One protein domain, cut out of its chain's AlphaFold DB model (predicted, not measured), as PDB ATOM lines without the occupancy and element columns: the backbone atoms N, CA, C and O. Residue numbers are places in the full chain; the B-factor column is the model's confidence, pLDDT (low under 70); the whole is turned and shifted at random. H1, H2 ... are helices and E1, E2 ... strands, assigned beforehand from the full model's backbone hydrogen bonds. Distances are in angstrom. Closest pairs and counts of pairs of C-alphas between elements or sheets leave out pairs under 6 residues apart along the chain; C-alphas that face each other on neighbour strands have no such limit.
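What this domain is: This is residues 70 to 174 of the 215 residues of an uncharacterized protein of Flavobacterium psychrophilum (UniProt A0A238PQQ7). What shape does the model have? It is one long, strongly twisted antiparallel sheet, in the order E1, E3, E2, E4, that curls round H2 on one face. H3 is over that same face, and the short H1 is over the opposite one. What are the counts and the size? The printed part has 105 residues with three named helices and four named strands, in the order E1, H1, E2, E3, H2, H3, E4, and its class is mixed, helices and strands. It is compact, with a radius of gyration of the C-alphas of 13.7 A, and elongated, with spans of 44 by 25 by 19 A.

How they stand to each other: How do the strands pair? E2, residues 102 to 114, and E3, residues 119 to 130, form an antiparallel hairpin, with N 108 and O 124 within hydrogen-bond range at 2.8 A. The edge strand E1, residues 72 to 76, is antiparallel to E3, with N 74 and O 123 at 2.9 A. The other edge strand, E4, residues 160 to 174, is antiparallel to E2, with N 109 and O 167 at 2.8 A. Where are the helices? H2, residues 135 to 144, and H3, residues 146 to 154, are on one face of the sheet and H1, residues 82 to 88, is on the other: three layers, helices on both faces of a sheet. The closest C-alphas of H2 and E4 are those of Gly 143 and Tyr 165, 6.1 A apart; those of H3 and E4 are Ile 153 and Leu 160, 5.4 A. H1, at a height of 8.0 A over the sheet, is over E3 and only just over E2, on which 3 of its 7 C-alphas fall, and runs slantwise to the strands, at 45 degrees to E3 on the local plane. How do the helices stand to each other? H2 and H3 are close but not clearly touching, their closest C-alphas, Ile 142 and Phe 148, 6.6 A apart, at a steep tilt of 64 degrees, the same way. H1 is apart from both. Which units and backbone pairs are there? E1, H1, E2, with E3 between the strands, and E3, H2, H3, E4, with E2 between, are split strand-helix-strand units, two strands running the same way with helices between them in the chain, each with a right-handed crossover. Every O i to N i+4 pair is within hydrogen-bond range in H2 and H3; in H1 1 of 3 is, beside 3 of 4 O i to N i+3 pairs.

Where its parts are: How long are the elements? From first to last C-alpha E2 measures 34.7 A, E3 32.2 A, E4 28.4 A and H2 14.0 A. Where do strands bend, and where are the anchors? E2 bends by 60 degrees at residue 111, E3 by 57 degrees at residue 127 and E4 by 83 degrees at residue 164. E1 begins at C-alpha 72 (-37.360, 35.675, -29.807), and E4 ends at C-alpha 174 (-27.646, 26.508, -23.129).

The domain as a whole: How far does it reach? The two C-alphas farthest apart, those of Asp 98 and Lys 116, are 44.4 A apart. Is there a cut, a long link or low confidence? The printed part has no cut, and the link from H1 to E2, 13 residues, is long; the other links are tight. The mean pLDDT of the printed part is 89.3, and residues 93 to 100 and 132 to 133 are under 70.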
ATOM      1  N   VAL A  70     -31.302  37.773 -33.023       96.88
ATOM      2  CA  VAL A  70     -32.587  37.877 -32.332       96.88
ATOM      3  C   VAL A  70     -33.318  36.556 -32.500       96.88
ATOM      4  O   VAL A  70     -33.696  36.200 -33.617       96.88
ATOM      5  N   LEU A  71     -33.499  35.840 -31.394       96.44
ATOM      6  CA  LEU A  71     -34.072  34.492 -31.351       96.44
ATOM      7  C   LEU A  71     -35.492  34.458 -30.808       96.44
ATOM      8  O   LEU A  71     -36.096  33.402 -30.766       96.44
ATOM      9  N   GLY A  72     -36.028  35.590 -30.377       94.06
ATOM     10  CA  GLY A  72     -37.360  35.675 -29.807       94.06
ATOM     11  C   GLY A  72     -37.545  37.003 -29.101       94.06
ATOM     12  O   GLY A  72     -36.576  37.723 -28.827       94.06
ATOM     13  N   ARG A  73     -38.799  37.342 -28.824       93.19
ATOM     14  CA  ARG A  73     -39.150  38.594 -28.167       93.19
ATOM     15  C   ARG A  73     -40.432  38.441 -27.367       93.19
ATOM     16  O   ARG A  73     -41.374  37.816 -27.837       93.19
ATOM     17  N   ILE A  74     -40.483  39.095 -26.214       93.19
ATOM     18  CA  ILE A  74     -41.686  39.222 -25.389       93.19
ATOM     19  C   ILE A  74     -41.984  40.710 -25.215       93.19
ATOM     20  O   ILE A  74     -41.068  41.489 -24.947       93.19
ATOM     21  N   SER A  75     -43.246  41.108 -25.383       94.31
ATOM     22  CA  SER A  75     -43.709  42.490 -25.199       94.31
ATOM     23  C   SER A  75     -44.494  42.630 -23.894       94.31
ATOM     24  O   SER A  75     -45.412  41.857 -23.637       94.31
ATOM     25  N   TYR A  76     -44.174  43.661 -23.111       95.00
ATOM     26  CA  TYR A  76     -44.807  44.002 -21.835       95.00
ATOM     27  C   TYR A  76     -45.427  45.401 -21.924       95.00
ATOM     28  O   TYR A  76     -44.770  46.419 -21.666       95.00
ATOM     29  N   PHE A  77     -46.697  45.466 -22.325       93.81
ATOM     30  CA  PHE A  77     -47.424  46.727 -22.528       93.81
ATOM     31  C   PHE A  77     -47.722  47.469 -21.219       93.81
ATOM     32  O   PHE A  77     -47.874  48.685 -21.203       93.81
ATOM     33  N   GLU A  78     -47.767  46.757 -20.100       95.44
ATOM     34  CA  GLU A  78     -47.967  47.304 -18.762       95.44
ATOM     35  C   GLU A  78     -46.712  48.000 -18.196       95.44
ATOM     36  O   GLU A  78     -46.804  48.790 -17.244       95.44
ATOM     37  N   TYR A  79     -45.552  47.760 -18.818       96.62
ATOM     38  CA  TYR A  79     -44.262  48.393 -18.538       96.62
ATOM     39  C   TYR A  79     -44.020  49.560 -19.512       96.62
ATOM     40  O   TYR A  79     -43.033  49.603 -20.248       96.62
ATOM     41  N   ASP A  80     -44.954  50.510 -19.500       95.81
ATOM     42  CA  ASP A  80     -45.059  51.695 -20.370       95.81
ATOM     43  C   ASP A  80     -44.181  52.891 -19.952       95.81
ATOM     44  O   ASP A  80     -44.153  53.924 -20.622       95.81
ATOM     45  N   ASP A  81     -43.417  52.758 -18.866       96.62
ATOM     46  CA  ASP A  81     -42.428  53.741 -18.441       96.62
ATOM     47  C   ASP A  81     -41.096  53.078 -18.073       96.62
ATOM     48  O   ASP A  81     -41.047  51.953 -17.570       96.62
ATOM     49  N   ARG A  82     -40.000  53.820 -18.266       95.69
ATOM     50  CA  ARG A  82     -38.635  53.325 -18.034       95.69
ATOM     51  C   ARG A  82     -38.417  52.783 -16.618       95.69
ATOM     52  O   ARG A  82     -37.676  51.824 -16.431       95.69
ATOM     53  N   ARG A  83     -39.036  53.391 -15.600       96.44
ATOM     54  CA  ARG A  83     -38.870  52.963 -14.201       96.44
ATOM     55  C   ARG A  83     -39.538  51.611 -13.968       96.44
ATOM     56  O   ARG A  83     -39.035  50.831 -13.162       96.44
ATOM     57  N   LYS A  84     -40.659  51.324 -14.635       97.19
ATOM     58  CA  LYS A  84     -41.258  49.986 -14.627       97.19
ATOM     59  C   LYS A  84     -40.331  48.988 -15.311       97.19
ATOM     60  O   LYS A  84     -40.078  47.952 -14.706       97.19
ATOM     61  N   SER A  85     -39.773  49.311 -16.482       97.00
ATOM     62  CA  SER A  85     -38.852  48.431 -17.226       97.00
ATOM     63  C   SER A  85     -37.668  47.960 -16.381       97.00
ATOM     64  O   SER A  85     -37.320  46.785 -16.394       97.00
ATOM     65  N   GLU A  86     -37.077  48.856 -15.581       96.38
ATOM     66  CA  GLU A  86     -35.956  48.523 -14.686       96.38
ATOM     67  C   GLU A  86     -36.306  47.432 -13.657       96.38
ATOM     68  O   GLU A  86     -35.405  46.757 -13.166       96.38
ATOM     69  N   LYS A  87     -37.593  47.215 -13.338       96.00
ATOM     70  CA  LYS A  87     -38.030  46.147 -12.422       96.00
ATOM     71  C   LYS A  87     -37.898  44.741 -13.012       96.00
ATOM     72  O   LYS A  87     -37.927  43.792 -12.239       96.00
ATOM     73  N   LEU A  88     -37.782  44.608 -14.336       95.12
ATOM     74  CA  LEU A  88     -37.549  43.317 -15.000       95.12
ATOM     75  C   LEU A  88     -36.094  42.859 -14.890       95.12
ATOM     76  O   LEU A  88     -35.786  41.717 -15.210       95.12
ATOM     77  N   LYS A  89     -35.178  43.737 -14.463       94.50
ATOM     78  CA  LYS A  89     -33.761  43.391 -14.397       94.50
ATOM     79  C   LYS A  89     -33.523  42.269 -13.398       94.50
ATOM     80  O   LYS A  89     -33.860  42.390 -12.219       94.50
ATOM     81  N   GLY A  90     -32.875  41.217 -13.879       88.81
ATOM     82  CA  GLY A  90     -32.378  40.141 -13.044       88.81
ATOM     83  C   GLY A  90     -31.274  40.640 -12.113       88.81
ATOM     84  O   GLY A  90     -30.593  41.636 -12.375       88.81
ATOM     85  N   ASN A  91     -31.095  39.938 -10.997       82.81
ATOM     86  CA  ASN A  91     -29.997  40.198 -10.077       82.81
ATOM     87  C   ASN A  91     -28.852  39.217 -10.351       82.81
ATOM     88  O   ASN A  91     -28.917  38.065  -9.930       82.81
ATOM     89  N   PHE A  92     -27.796  39.689 -11.016       75.50
ATOM     90  CA  PHE A  92     -26.652  38.856 -11.411       75.50
ATOM     91  C   PHE A  92     -25.394  39.088 -10.569       75.50
ATOM     92  O   PHE A  92     -24.322  38.600 -10.926       75.50
ATOM     93  N   SER A  93     -25.535  39.791  -9.437       56.91
ATOM     94  CA  SER A  93     -24.443  40.346  -8.618       56.91
ATOM     95  C   SER A  93     -23.369  39.360  -8.133       56.91
ATOM     96  O   SER A  93     -22.348  39.811  -7.628       56.91
ATOM     97  N   ASN A  94     -23.547  38.046  -8.310       51.72
ATOM     98  CA  ASN A  94     -22.594  37.021  -7.877       51.72
ATOM     99  C   ASN A  94     -22.341  35.909  -8.906       51.72
ATOM    100  O   ASN A  94     -21.761  34.880  -8.554       51.72
ATOM    101  N   THR A  95     -22.762  36.068 -10.163       57.12
ATOM    102  CA  THR A  95     -22.541  35.024 -11.175       57.12
ATOM    103  C   THR A  95     -21.113  35.144 -11.707       57.12
ATOM    104  O   THR A  95     -20.864  35.721 -12.761       57.12
ATOM    105  N   ILE A  96     -20.142  34.641 -10.937       53.34
ATOM    106  CA  ILE A  96     -18.797  34.369 -11.453       53.34
ATOM    107  C   ILE A  96     -18.937  33.129 -12.321       53.34
ATOM    108  O   ILE A  96     -18.911  31.994 -11.850       53.34
ATOM    109  N   ILE A  97     -19.179  33.371 -13.598       59.09
ATOM    110  CA  ILE A  97     -19.304  32.324 -14.591       59.09
ATOM    111  C   ILE A  97     -17.882  31.922 -14.972       59.09
ATOM    112  O   ILE A  97     -17.257  32.538 -15.830       59.09
ATOM    113  N   ASP A  98     -17.357  30.890 -14.313       58.66
ATOM    114  CA  ASP A  98     -16.091  30.236 -14.677       58.66
ATOM    115  C   ASP A  98     -16.295  29.343 -15.921       58.66
ATOM    116  O   ASP A  98     -16.007  28.147 -15.932       58.66
ATOM    117  N   CYS A  99     -16.933  29.902 -16.954       58.53
ATOM    118  CA  CYS A  99     -17.443  29.169 -18.114       58.53
ATOM    119  C   CYS A  99     -16.891  29.768 -19.401       58.53
ATOM    120  O   CYS A  99     -17.634  30.276 -20.236       58.53
ATOM    121  N   ALA A 100     -15.568  29.712 -19.551       60.38
ATOM    122  CA  ALA A 100     -14.955  29.957 -20.846       60.38
ATOM    123  C   ALA A 100     -15.495  28.947 -21.878       60.38
ATOM    124  O   ALA A 100     -15.563  27.747 -21.591       60.38
ATOM    125  N   ASN A 101     -15.822  29.432 -23.079       70.00
ATOM    126  CA  ASN A 101     -16.313  28.650 -24.221       70.00
ATOM    127  C   ASN A 101     -17.678  27.978 -23.991       70.00
ATOM    128  O   ASN A 101     -17.847  26.799 -24.312       70.00
ATOM    129  N   ARG A 102     -18.642  28.702 -23.414       83.19
ATOM    130  CA  ARG A 102     -20.034  28.236 -23.315       83.19
ATOM    131  C   ARG A 102     -21.011  29.243 -23.905       83.19
ATOM    132  O   ARG A 102     -20.763  30.451 -23.868       83.19
ATOM    133  N   ASP A 103     -22.121  28.708 -24.399       88.62
ATOM    134  CA  ASP A 103     -23.232  29.469 -24.947       88.62
ATOM    135  C   ASP A 103     -24.261  29.748 -23.860       88.62
ATOM    136  O   ASP A 103     -24.650  28.865 -23.092       88.62
ATOM    137  N   PHE A 104     -24.736  30.984 -23.824       90.19
ATOM    138  CA  PHE A 104     -25.774  31.401 -22.899       90.19
ATOM    139  C   PHE A 104     -26.928  32.039 -23.646       90.19
ATOM    140  O   PHE A 104     -26.713  32.886 -24.513       90.19
ATOM    141  N   LEU A 105     -28.157  31.691 -23.277       92.88
ATOM    142  CA  LEU A 105     -29.329  32.444 -23.683       92.88
ATOM    143  C   LEU A 105     -29.481  33.649 -22.757       92.88
ATOM    144  O   LEU A 105     -29.614  33.525 -21.537       92.88
ATOM    145  N   CYS A 106     -29.469  34.828 -23.357       94.00
ATOM    146  CA  CYS A 106     -29.625  36.095 -22.674       94.00
ATOM    147  C   CYS A 106     -30.935  36.760 -23.085       94.00
ATOM    148  O   CYS A 106     -31.227  36.888 -24.273       94.00
ATOM    149  N   SER A 107     -31.668  37.258 -22.093       95.69
ATOM    150  CA  SER A 107     -32.819  38.138 -22.269       95.69
ATOM    151  C   SER A 107     -32.388  39.596 -22.057       95.69
ATOM    152  O   SER A 107     -32.075  40.013 -20.937       95.69
ATOM    153  N   ILE A 108     -32.322  40.367 -23.146       97.00
ATOM    154  CA  ILE A 108     -31.978  41.794 -23.149       97.00
ATOM    155  C   ILE A 108     -33.252  42.635 -23.086       97.00
ATOM    156  O   ILE A 108     -34.125  42.519 -23.944       97.00
ATOM    157  N   ILE A 109     -33.317  43.542 -22.115       98.00
ATOM    158  CA  ILE A 109     -34.463  44.423 -21.891       98.00
ATOM    159  C   ILE A 109     -34.264  45.739 -22.648       98.00
ATOM    160  O   ILE A 109     -33.267  46.446 -22.444       98.00
ATOM    161  N   TYR A 110     -35.269  46.121 -23.432       98.12
ATOM    162  CA  TYR A 110     -35.384  47.437 -24.048       98.12
ATOM    163  C   TYR A 110     -36.665  48.141 -23.628       98.12
ATOM    164  O   TYR A 110     -37.748  47.566 -23.676       98.12
ATOM    165  N   PHE A 111     -36.555  49.425 -23.309       98.06
ATOM    166  CA  PHE A 111     -37.694  50.328 -23.331       98.06
ATOM    167  C   PHE A 111     -37.833  50.883 -24.744       98.06
ATOM    168  O   PHE A 111     -36.850  51.333 -25.339       98.06
ATOM    169  N   CYS A 112     -39.031  50.814 -25.305       96.69
ATOM    170  CA  CYS A 112     -39.235  51.074 -26.719       96.69
ATOM    171  C   CYS A 112     -40.429  51.985 -26.990       96.69
ATOM    172  O   CYS A 112     -41.279  52.217 -26.130       96.69
ATOM    173  N   GLN A 113     -40.444  52.527 -28.206       95.88
ATOM    174  CA  GLN A 113     -41.550  53.294 -28.756       95.88
ATOM    175  C   GLN A 113     -41.916  52.715 -30.128       95.88
ATOM    176  O   GLN A 113     -41.019  52.438 -30.934       95.88
ATOM    177  N   ASN A 114     -43.212  52.540 -30.392       94.12
ATOM    178  CA  ASN A 114     -43.709  52.141 -31.712       94.12
ATOM    179  C   ASN A 114     -44.084  53.348 -32.592       94.12
ATOM    180  O   ASN A 114     -44.036  54.512 -32.172       94.12
ATOM    181  N   ASP A 115     -44.510  53.080 -33.823       91.62
ATOM    182  CA  ASP A 115     -44.948  54.098 -34.791       91.62
ATOM    183  C   ASP A 115     -46.198  54.876 -34.364       91.62
ATOM    184  O   ASP A 115     -46.398  56.024 -34.770       91.62
ATOM    185  N   LYS A 116     -47.002  54.302 -33.463       93.00
ATOM    186  CA  LYS A 116     -48.147  54.973 -32.828       93.00
ATOM    187  C   LYS A 116     -47.743  55.851 -31.641       93.00
ATOM    188  O   LYS A 116     -48.603  56.495 -31.044       93.00
ATOM    189  N   LYS A 117     -46.443  55.943 -31.341       93.56
ATOM    190  CA  LYS A 117     -45.854  56.656 -30.197       93.56
ATOM    191  C   LYS A 117     -46.207  56.059 -28.834       93.56
ATOM    192  O   LYS A 117     -46.003  56.733 -27.824       93.56
ATOM    193  N   GLU A 118     -46.690  54.826 -28.799       95.12
ATOM    194  CA  GLU A 118     -46.942  54.083 -27.568       95.12
ATOM    195  C   GLU A 118     -45.617  53.571 -27.010       95.12
ATOM    196  O   GLU A 118     -44.714  53.198 -27.764       95.12
ATOM    197  N   PHE A 119     -45.505  53.585 -25.685       96.81
ATOM    198  CA  PHE A 119     -44.320  53.147 -24.965       96.81
ATOM    199  C   PHE A 119     -44.591  51.829 -24.262       96.81
ATOM    200  O   PHE A 119     -45.662  51.642 -23.691       96.81
ATOM    201  N   TYR A 120     -43.614  50.934 -24.298       97.00
ATOM    202  CA  TYR A 120     -43.677  49.637 -23.638       97.00
ATOM    203  C   TYR A 120     -42.276  49.048 -23.516       97.00
ATOM    204  O   TYR A 120     -41.292  49.602 -24.019       97.00
ATOM    205  N   THR A 121     -42.176  47.923 -22.824       97.69
ATOM    206  CA  THR A 121     -40.914  47.206 -22.665       97.69
ATOM    207  C   THR A 121     -40.934  45.947 -23.506       97.69
ATOM    208  O   THR A 121     -41.963  45.284 -23.600       97.69
ATOM    209  N   ILE A 122     -39.800  45.611 -24.106       97.19
ATOM    210  CA  ILE A 122     -39.592  44.308 -24.725       97.19
ATOM    211  C   ILE A 122     -38.393  43.621 -24.090       97.19
ATOM    212  O   ILE A 122     -37.405  44.265 -23.737       97.19
ATOM    213  N   THR A 123     -38.481  42.305 -24.013       97.00
ATOM    214  CA  THR A 123     -37.347  41.413 -23.811       97.00
ATOM    215  C   THR A 123     -36.984  40.805 -25.155       97.00
ATOM    216  O   THR A 123     -37.871  40.371 -25.883       97.00
ATOM    217  N   VAL A 124     -35.696  40.752 -25.480       97.12
ATOM    218  CA  VAL A 124     -35.158  40.124 -26.690       97.12
ATOM    219  C   VAL A 124     -34.218  38.994 -26.302       97.12
ATOM    220  O   VAL A 124     -33.279  39.208 -25.536       97.12
ATOM    221  N   LEU A 125     -34.439  37.813 -26.872       96.75
ATOM    222  CA  LEU A 125     -33.587  36.648 -26.675       96.75
ATOM    223  C   LEU A 125     -32.425  36.649 -27.678       96.75
ATOM    224  O   LEU A 125     -32.638  36.829 -28.877       96.75
ATOM    225  N   THR A 126     -31.204  36.427 -27.196       96.38
ATOM    226  CA  THR A 126     -29.989  36.261 -28.014       96.38
ATOM    227  C   THR A 126     -29.042  35.271 -27.351       96.38
ATOM    228  O   THR A 126     -28.977  35.207 -26.124       96.38
ATOM    229  N   VAL A 127     -28.260  34.540 -28.148       94.12
ATOM    230  CA  VAL A 127     -27.102  33.812 -27.609       94.12
ATOM    231  C   VAL A 127     -25.988  34.806 -27.276       94.12
ATOM    232  O   VAL A 127     -25.846  35.833 -27.948       94.12
ATOM    233  N   ILE A 128     -25.223  34.510 -26.231       91.31
ATOM    234  CA  ILE A 128     -24.007  35.206 -25.818       91.31
ATOM    235  C   ILE A 128     -22.937  34.153 -25.553       91.31
ATOM    236  O   ILE A 128     -23.131  33.259 -24.731       91.31
ATOM    237  N   GLU A 129     -21.798  34.291 -26.217       89.00
ATOM    238  CA  GLU A 129     -20.629  33.446 -25.998       89.00
ATOM    239  C   GLU A 129     -19.746  34.101 -24.933       89.00
ATOM    240  O   GLU A 129     -19.306  35.242 -25.099       89.00
ATOM    241  N   LEU A 130     -19.457  33.421 -23.825       81.31
ATOM    242  CA  LEU A 130     -18.567  33.976 -22.802       81.31
ATOM    243  C   LEU A 130     -17.176  33.349 -22.858       81.31
ATOM    244  O   LEU A 130     -17.001  32.141 -22.730       81.31
ATOM    245  N   ASN A 131     -16.176  34.221 -23.005       71.00
ATOM    246  CA  ASN A 131     -14.754  33.864 -22.995       71.00
ATOM    247  C   ASN A 131     -14.005  34.488 -21.805       71.00
ATOM    248  O   ASN A 131     -12.856  34.133 -21.549       71.00
ATOM    249  N   ASP A 132     -14.642  35.415 -21.085       67.25
ATOM    250  CA  ASP A 132     -14.107  36.084 -19.902       67.25
ATOM    251  C   ASP A 132     -15.215  36.382 -18.874       67.25
ATOM    252  O   ASP A 132     -16.405  36.190 -19.130       67.25
ATOM    253  N   GLY A 133     -14.814  36.837 -17.686       66.75
ATOM    254  CA  GLY A 133     -15.721  37.073 -16.561       66.75
ATOM    255  C   GLY A 133     -16.563  38.354 -16.631       66.75
ATOM    256  O   GLY A 133     -17.230  38.654 -15.644       66.75
ATOM    257  N   ASN A 134     -16.543  39.140 -17.721       77.19
ATOM    258  CA  ASN A 134     -17.268  40.420 -17.795       77.19
ATOM    259  C   ASN A 134     -18.475  40.389 -18.748       77.19
ATOM    260  O   ASN A 134     -18.618  41.215 -19.657       77.19
ATOM    261  N   PHE A 135     -19.374  39.435 -18.504       82.06
ATOM    262  CA  PHE A 135     -20.570  39.215 -19.316       82.06
ATOM    263  C   PHE A 135     -21.502  40.436 -19.376       82.06
ATOM    264  O   PHE A 135     -22.006  40.754 -20.450       82.06
ATOM    265  N   GLU A 136     -21.687  41.176 -18.273       86.12
ATOM    266  CA  GLU A 136     -22.575  42.350 -18.251       86.12
ATOM    267  C   GLU A 136     -22.138  43.423 -19.253       86.12
ATOM    268  O   GLU A 136     -22.970  43.973 -19.975       86.12
ATOM    269  N   ASN A 137     -20.833  43.707 -19.342       88.00
ATOM    270  CA  ASN A 137     -20.320  44.661 -20.321       88.00
ATOM    271  C   ASN A 137     -20.459  44.133 -21.747       88.00
ATOM    272  O   ASN A 137     -20.820  44.902 -22.639       88.00
ATOM    273  N   LYS A 138     -20.209  42.839 -21.975       89.19
ATOM    274  CA  LYS A 138     -20.391  42.226 -23.295       89.19
ATOM    275  C   LYS A 138     -21.843  42.340 -23.766       89.19
ATOM    276  O   LYS A 138     -22.097  42.840 -24.861       89.19
ATOM    277  N   ILE A 139     -22.792  41.972 -22.912       91.06
ATOM    278  CA  ILE A 139     -24.225  42.038 -23.209       91.06
ATOM    279  C   ILE A 139     -24.681  43.482 -23.377       91.06
ATOM    280  O   ILE A 139     -25.410  43.788 -24.314       91.06
ATOM    281  N   LYS A 140     -24.205  44.403 -22.532       93.31
ATOM    282  CA  LYS A 140     -24.473  45.833 -22.693       93.31
ATOM    283  C   LYS A 140     -23.955  46.364 -24.030       93.31
ATOM    284  O   LYS A 140     -24.626  47.199 -24.633       93.31
ATOM    285  N   ASN A 141     -22.786  45.918 -24.488       94.31
ATOM    286  CA  ASN A 141     -22.236  46.322 -25.781       94.31
ATOM    287  C   ASN A 141     -23.102  45.803 -26.932       94.31
ATOM    288  O   ASN A 141     -23.462  46.593 -27.797       94.31
ATOM    289  N   ILE A 142     -23.508  44.530 -26.898       95.00
ATOM    290  CA  ILE A 142     -24.444  43.952 -27.879       95.00
ATOM    291  C   ILE A 142     -25.781  44.699 -27.849       95.00
ATOM    292  O   ILE A 142     -26.271  45.140 -28.882       95.00
ATOM    293  N   GLY A 143     -26.334  44.940 -26.660       95.38
ATOM    294  CA  GLY A 143     -27.595  45.654 -26.484       95.38
ATOM    295  C   GLY A 143     -27.557  47.126 -26.920       95.38
ATOM    296  O   GLY A 143     -28.590  47.743 -27.166       95.38
ATOM    297  N   ASN A 144     -26.371  47.730 -27.026       96.56
ATOM    298  CA  ASN A 144     -26.202  49.088 -27.547       96.56
ATOM    299  C   ASN A 144     -25.696  49.132 -28.993       96.56
ATOM    300  O   ASN A 144     -25.661  50.220 -29.567       96.56
ATOM    301  N   ASP A 145     -25.346  47.990 -29.584       97.06
ATOM    302  CA  ASP A 145     -24.900  47.903 -30.968       97.06
ATOM    303  C   ASP A 145     -26.043  48.248 -31.930       97.06
ATOM    304  O   ASP A 145     -27.170  47.761 -31.803       97.06
ATOM    305  N   SER A 146     -25.756  49.109 -32.907       96.44
ATOM    306  CA  SER A 146     -26.775  49.582 -33.843       96.44
ATOM    307  C   SER A 146     -27.288  48.460 -34.738       96.44
ATOM    308  O   SER A 146     -28.489  48.373 -34.948       96.44
ATOM    309  N   LYS A 147     -26.414  47.559 -35.208       96.50
ATOM    310  CA  LYS A 147     -26.822  46.464 -36.101       96.50
ATOM    311  C   LYS A 147     -27.700  45.461 -35.366       96.50
ATOM    312  O   LYS A 147     -28.636  44.923 -35.951       96.50
ATOM    313  N   PHE A 148     -27.410  45.201 -34.093       97.25
ATOM    314  CA  PHE A 148     -28.274  44.368 -33.265       97.25
ATOM    315  C   PHE A 148     -29.649  45.017 -33.061       97.25
ATOM    316  O   PHE A 148     -30.667  44.354 -33.245       97.25
ATOM    317  N   LYS A 149     -29.707  46.321 -32.766       96.94
ATOM    318  CA  LYS A 149     -30.981  47.057 -32.670       96.94
ATOM    319  C   LYS A 149     -31.763  47.067 -33.984       96.94
ATOM    320  O   LYS A 149     -32.978  46.893 -33.945       96.94
ATOM    321  N   ASP A 150     -31.085  47.211 -35.121       95.81
ATOM    322  CA  ASP A 150     -31.710  47.146 -36.445       95.81
ATOM    323  C   ASP A 150     -32.375  45.780 -36.656       95.81
ATOM    324  O   ASP A 150     -33.544  45.720 -37.026       95.81
ATOM    325  N   LYS A 151     -31.700  44.678 -36.292       96.00
ATOM    326  CA  LYS A 151     -32.309  43.338 -36.310       96.00
ATOM    327  C   LYS A 151     -33.548  43.254 -35.422       96.00
ATOM    328  O   LYS A 151     -34.561  42.720 -35.859       96.00
ATOM    329  N   VAL A 152     -33.498  43.785 -34.194       96.00
ATOM    330  CA  VAL A 152     -34.665  43.800 -33.287       96.00
ATOM    331  C   VAL A 152     -35.852  44.497 -33.950       96.00
ATOM    332  O   VAL A 152     -36.962  43.967 -33.921       96.00
ATOM    333  N   ILE A 153     -35.615  45.645 -34.591       93.94
ATOM    334  CA  ILE A 153     -36.638  46.393 -35.327       93.94
ATOM    335  C   ILE A 153     -37.171  45.576 -36.513       93.94
ATOM    336  O   ILE A 153     -38.379  45.394 -36.622       93.94
ATOM    337  N   GLU A 154     -36.295  45.024 -37.352       91.62
ATOM    338  CA  GLU A 154     -36.651  44.243 -38.550       91.62
ATOM    339  C   GLU A 154     -37.381  42.925 -38.248       91.62
ATOM    340  O   GLU A 154     -38.071  42.370 -39.108       91.62
ATOM    341  N   THR A 155     -37.191  42.372 -37.050       90.75
ATOM    342  CA  THR A 155     -37.897  41.166 -36.583       90.75
ATOM    343  C   THR A 155     -39.200  41.470 -35.846       90.75
ATOM    344  O   THR A 155     -39.928  40.544 -35.496       90.75
ATOM    345  N   SER A 156     -39.517  42.744 -35.602       88.31
ATOM    346  CA  SER A 156     -40.710  43.137 -34.859       88.31
ATOM    347  C   SER A 156     -41.903  43.398 -35.771       88.31
ATOM    348  O   SER A 156     -41.829  44.199 -36.700       88.31
ATOM    349  N   ILE A 157     -43.042  42.799 -35.427       83.69
ATOM    350  CA  ILE A 157     -44.336  43.078 -36.064       83.69
ATOM    351  C   ILE A 157     -45.009  44.355 -35.528       83.69
ATOM    352  O   ILE A 157     -45.974  44.837 -36.112       83.69
ATOM    353  N   ASP A 158     -44.497  44.939 -34.437       82.25
ATOM    354  CA  ASP A 158     -45.147  46.069 -33.756       82.25
ATOM    355  C   ASP A 158     -44.751  47.451 -34.316       82.25
ATOM    356  O   ASP A 158     -45.182  48.472 -33.780       82.25
ATOM    357  N   GLY A 159     -43.905  47.512 -35.354       84.44
ATOM    358  CA  GLY A 159     -43.415  48.781 -35.913       84.44
ATOM    359  C   GLY A 159     -42.572  49.571 -34.905       84.44
ATOM    360  O   GLY A 159     -42.929  50.681 -34.504       84.44
ATOM    361  N   LEU A 160     -41.478  48.966 -34.429       91.56
ATOM    362  CA  LEU A 160     -40.557  49.587 -33.470       91.56
ATOM    363  C   LEU A 160     -39.705  50.664 -34.148       91.56
ATOM    364  O   LEU A 160     -39.075  50.397 -35.166       91.56
ATOM    365  N   ASN A 161     -39.601  51.850 -33.544       89.00
ATOM    366  CA  ASN A 161     -38.764  52.933 -34.081       89.00
ATOM    367  C   ASN A 161     -37.712  53.472 -33.103       89.00
ATOM    368  O   ASN A 161     -36.762  54.134 -33.528       89.00
ATOM    369  N   LYS A 162     -37.842  53.190 -31.801       93.25
ATOM    370  CA  LYS A 162     -36.830  53.537 -30.794       93.25
ATOM    371  C   LYS A 162     -36.609  52.395 -29.821       93.25
ATOM    372  O   LYS A 162     -37.567  51.778 -29.361       93.25
ATOM    373  N   LEU A 163     -35.340  52.182 -29.482       96.44
ATOM    374  CA  LEU A 163     -34.873  51.145 -28.567       96.44
ATOM    375  C   LEU A 163     -33.825  51.708 -27.604       96.44
ATOM    376  O   LEU A 163     -32.668  51.954 -27.978       96.44
ATOM    377  N   ASP A 164     -34.220  51.840 -26.343       96.81
ATOM    378  CA  ASP A 164     -33.353  52.226 -25.239       96.81
ATOM    379  C   ASP A 164     -33.013  50.996 -24.401       96.81
ATOM    380  O   ASP A 164     -33.885  50.395 -23.777       96.81
ATOM    381  N   TYR A 165     -31.733  50.618 -24.371       97.31
ATOM    382  CA  TYR A 165     -31.260  49.510 -23.542       97.31
ATOM    383  C   TYR A 165     -31.482  49.814 -22.054       97.31
ATOM    384  O   TYR A 165     -31.135  50.901 -21.570       97.31
ATOM    385  N   ILE A 166     -32.023  48.834 -21.331       97.12
ATOM    386  CA  ILE A 166     -32.318  48.915 -19.894       97.12
ATOM    387  C   ILE A 166     -31.401  47.992 -19.093       97.12
ATOM    388  O   ILE A 166     -30.813  48.400 -18.086       97.12
ATOM    389  N   GLY A 167     -31.257  46.747 -19.535       95.38
ATOM    390  CA  GLY A 167     -30.519  45.747 -18.783       95.38
ATOM    391  C   GLY A 167     -30.763  44.339 -19.287       95.38
ATOM    392  O   GLY A 167     -31.080  44.125 -20.452       95.38
ATOM    393  N   ILE A 168     -30.609  43.394 -18.370       94.31
ATOM    394  CA  ILE A 168     -30.704  41.961 -18.614       94.31
ATOM    395  C   ILE A 168     -31.763  41.427 -17.655       94.31
ATOM    396  O   ILE A 168     -31.742  41.788 -16.479       94.31
ATOM    397  N   GLU A 169     -32.697  40.616 -18.133       94.38
ATOM    398  CA  GLU A 169     -33.728  39.986 -17.290       94.38
ATOM    399  C   GLU A 169     -33.297  38.581 -16.871       94.38
ATOM    400  O   GLU A 169     -33.293  38.260 -15.683       94.38
ATOM    401  N   ARG A 170     -32.868  37.763 -17.837       90.88
ATOM    402  CA  ARG A 170     -32.452  36.369 -17.635       90.88
ATOM    403  C   ARG A 170     -31.132  36.095 -18.341       90.88
ATOM    404  O   ARG A 170     -30.864  36.651 -19.406       90.88
ATOM    405  N   PHE A 171     -30.338  35.216 -17.744       87.38
ATOM    406  CA  PHE A 171     -29.104  34.703 -18.314       87.38
ATOM    407  C   PHE A 171     -28.944  33.242 -17.894       87.38
ATOM    408  O   PHE A 171     -28.877  32.961 -16.696       87.38
ATOM    409  N   GLU A 172     -28.929  32.318 -18.850       87.88
ATOM    410  CA  GLU A 172     -28.843  30.880 -18.575       87.88
ATOM    411  C   GLU A 172     -27.946  30.166 -19.581       87.88
ATOM    412  O   GLU A 172     -27.888  30.543 -20.747       87.88
ATOM    413  N   GLU A 173     -27.223  29.146 -19.124       87.06
ATOM    414  CA  GLU A 173     -26.388  28.316 -19.994       87.06
ATOM    415  C   GLU A 173     -27.269  27.432 -20.878       87.06
ATOM    416  O   GLU A 173     -28.236  26.834 -20.400       87.06
ATOM    417  N   ILE A 174     -26.920  27.324 -22.159       88.12
ATOM    418  CA  ILE A 174     -27.646  26.508 -23.129       88.12
ATOM    419  C   ILE A 174     -26.709  25.579 -23.895       88.12
ATOM    420  O   ILE A 174     -25.506  25.793 -23.994       88.12
TER     421      ILE A 174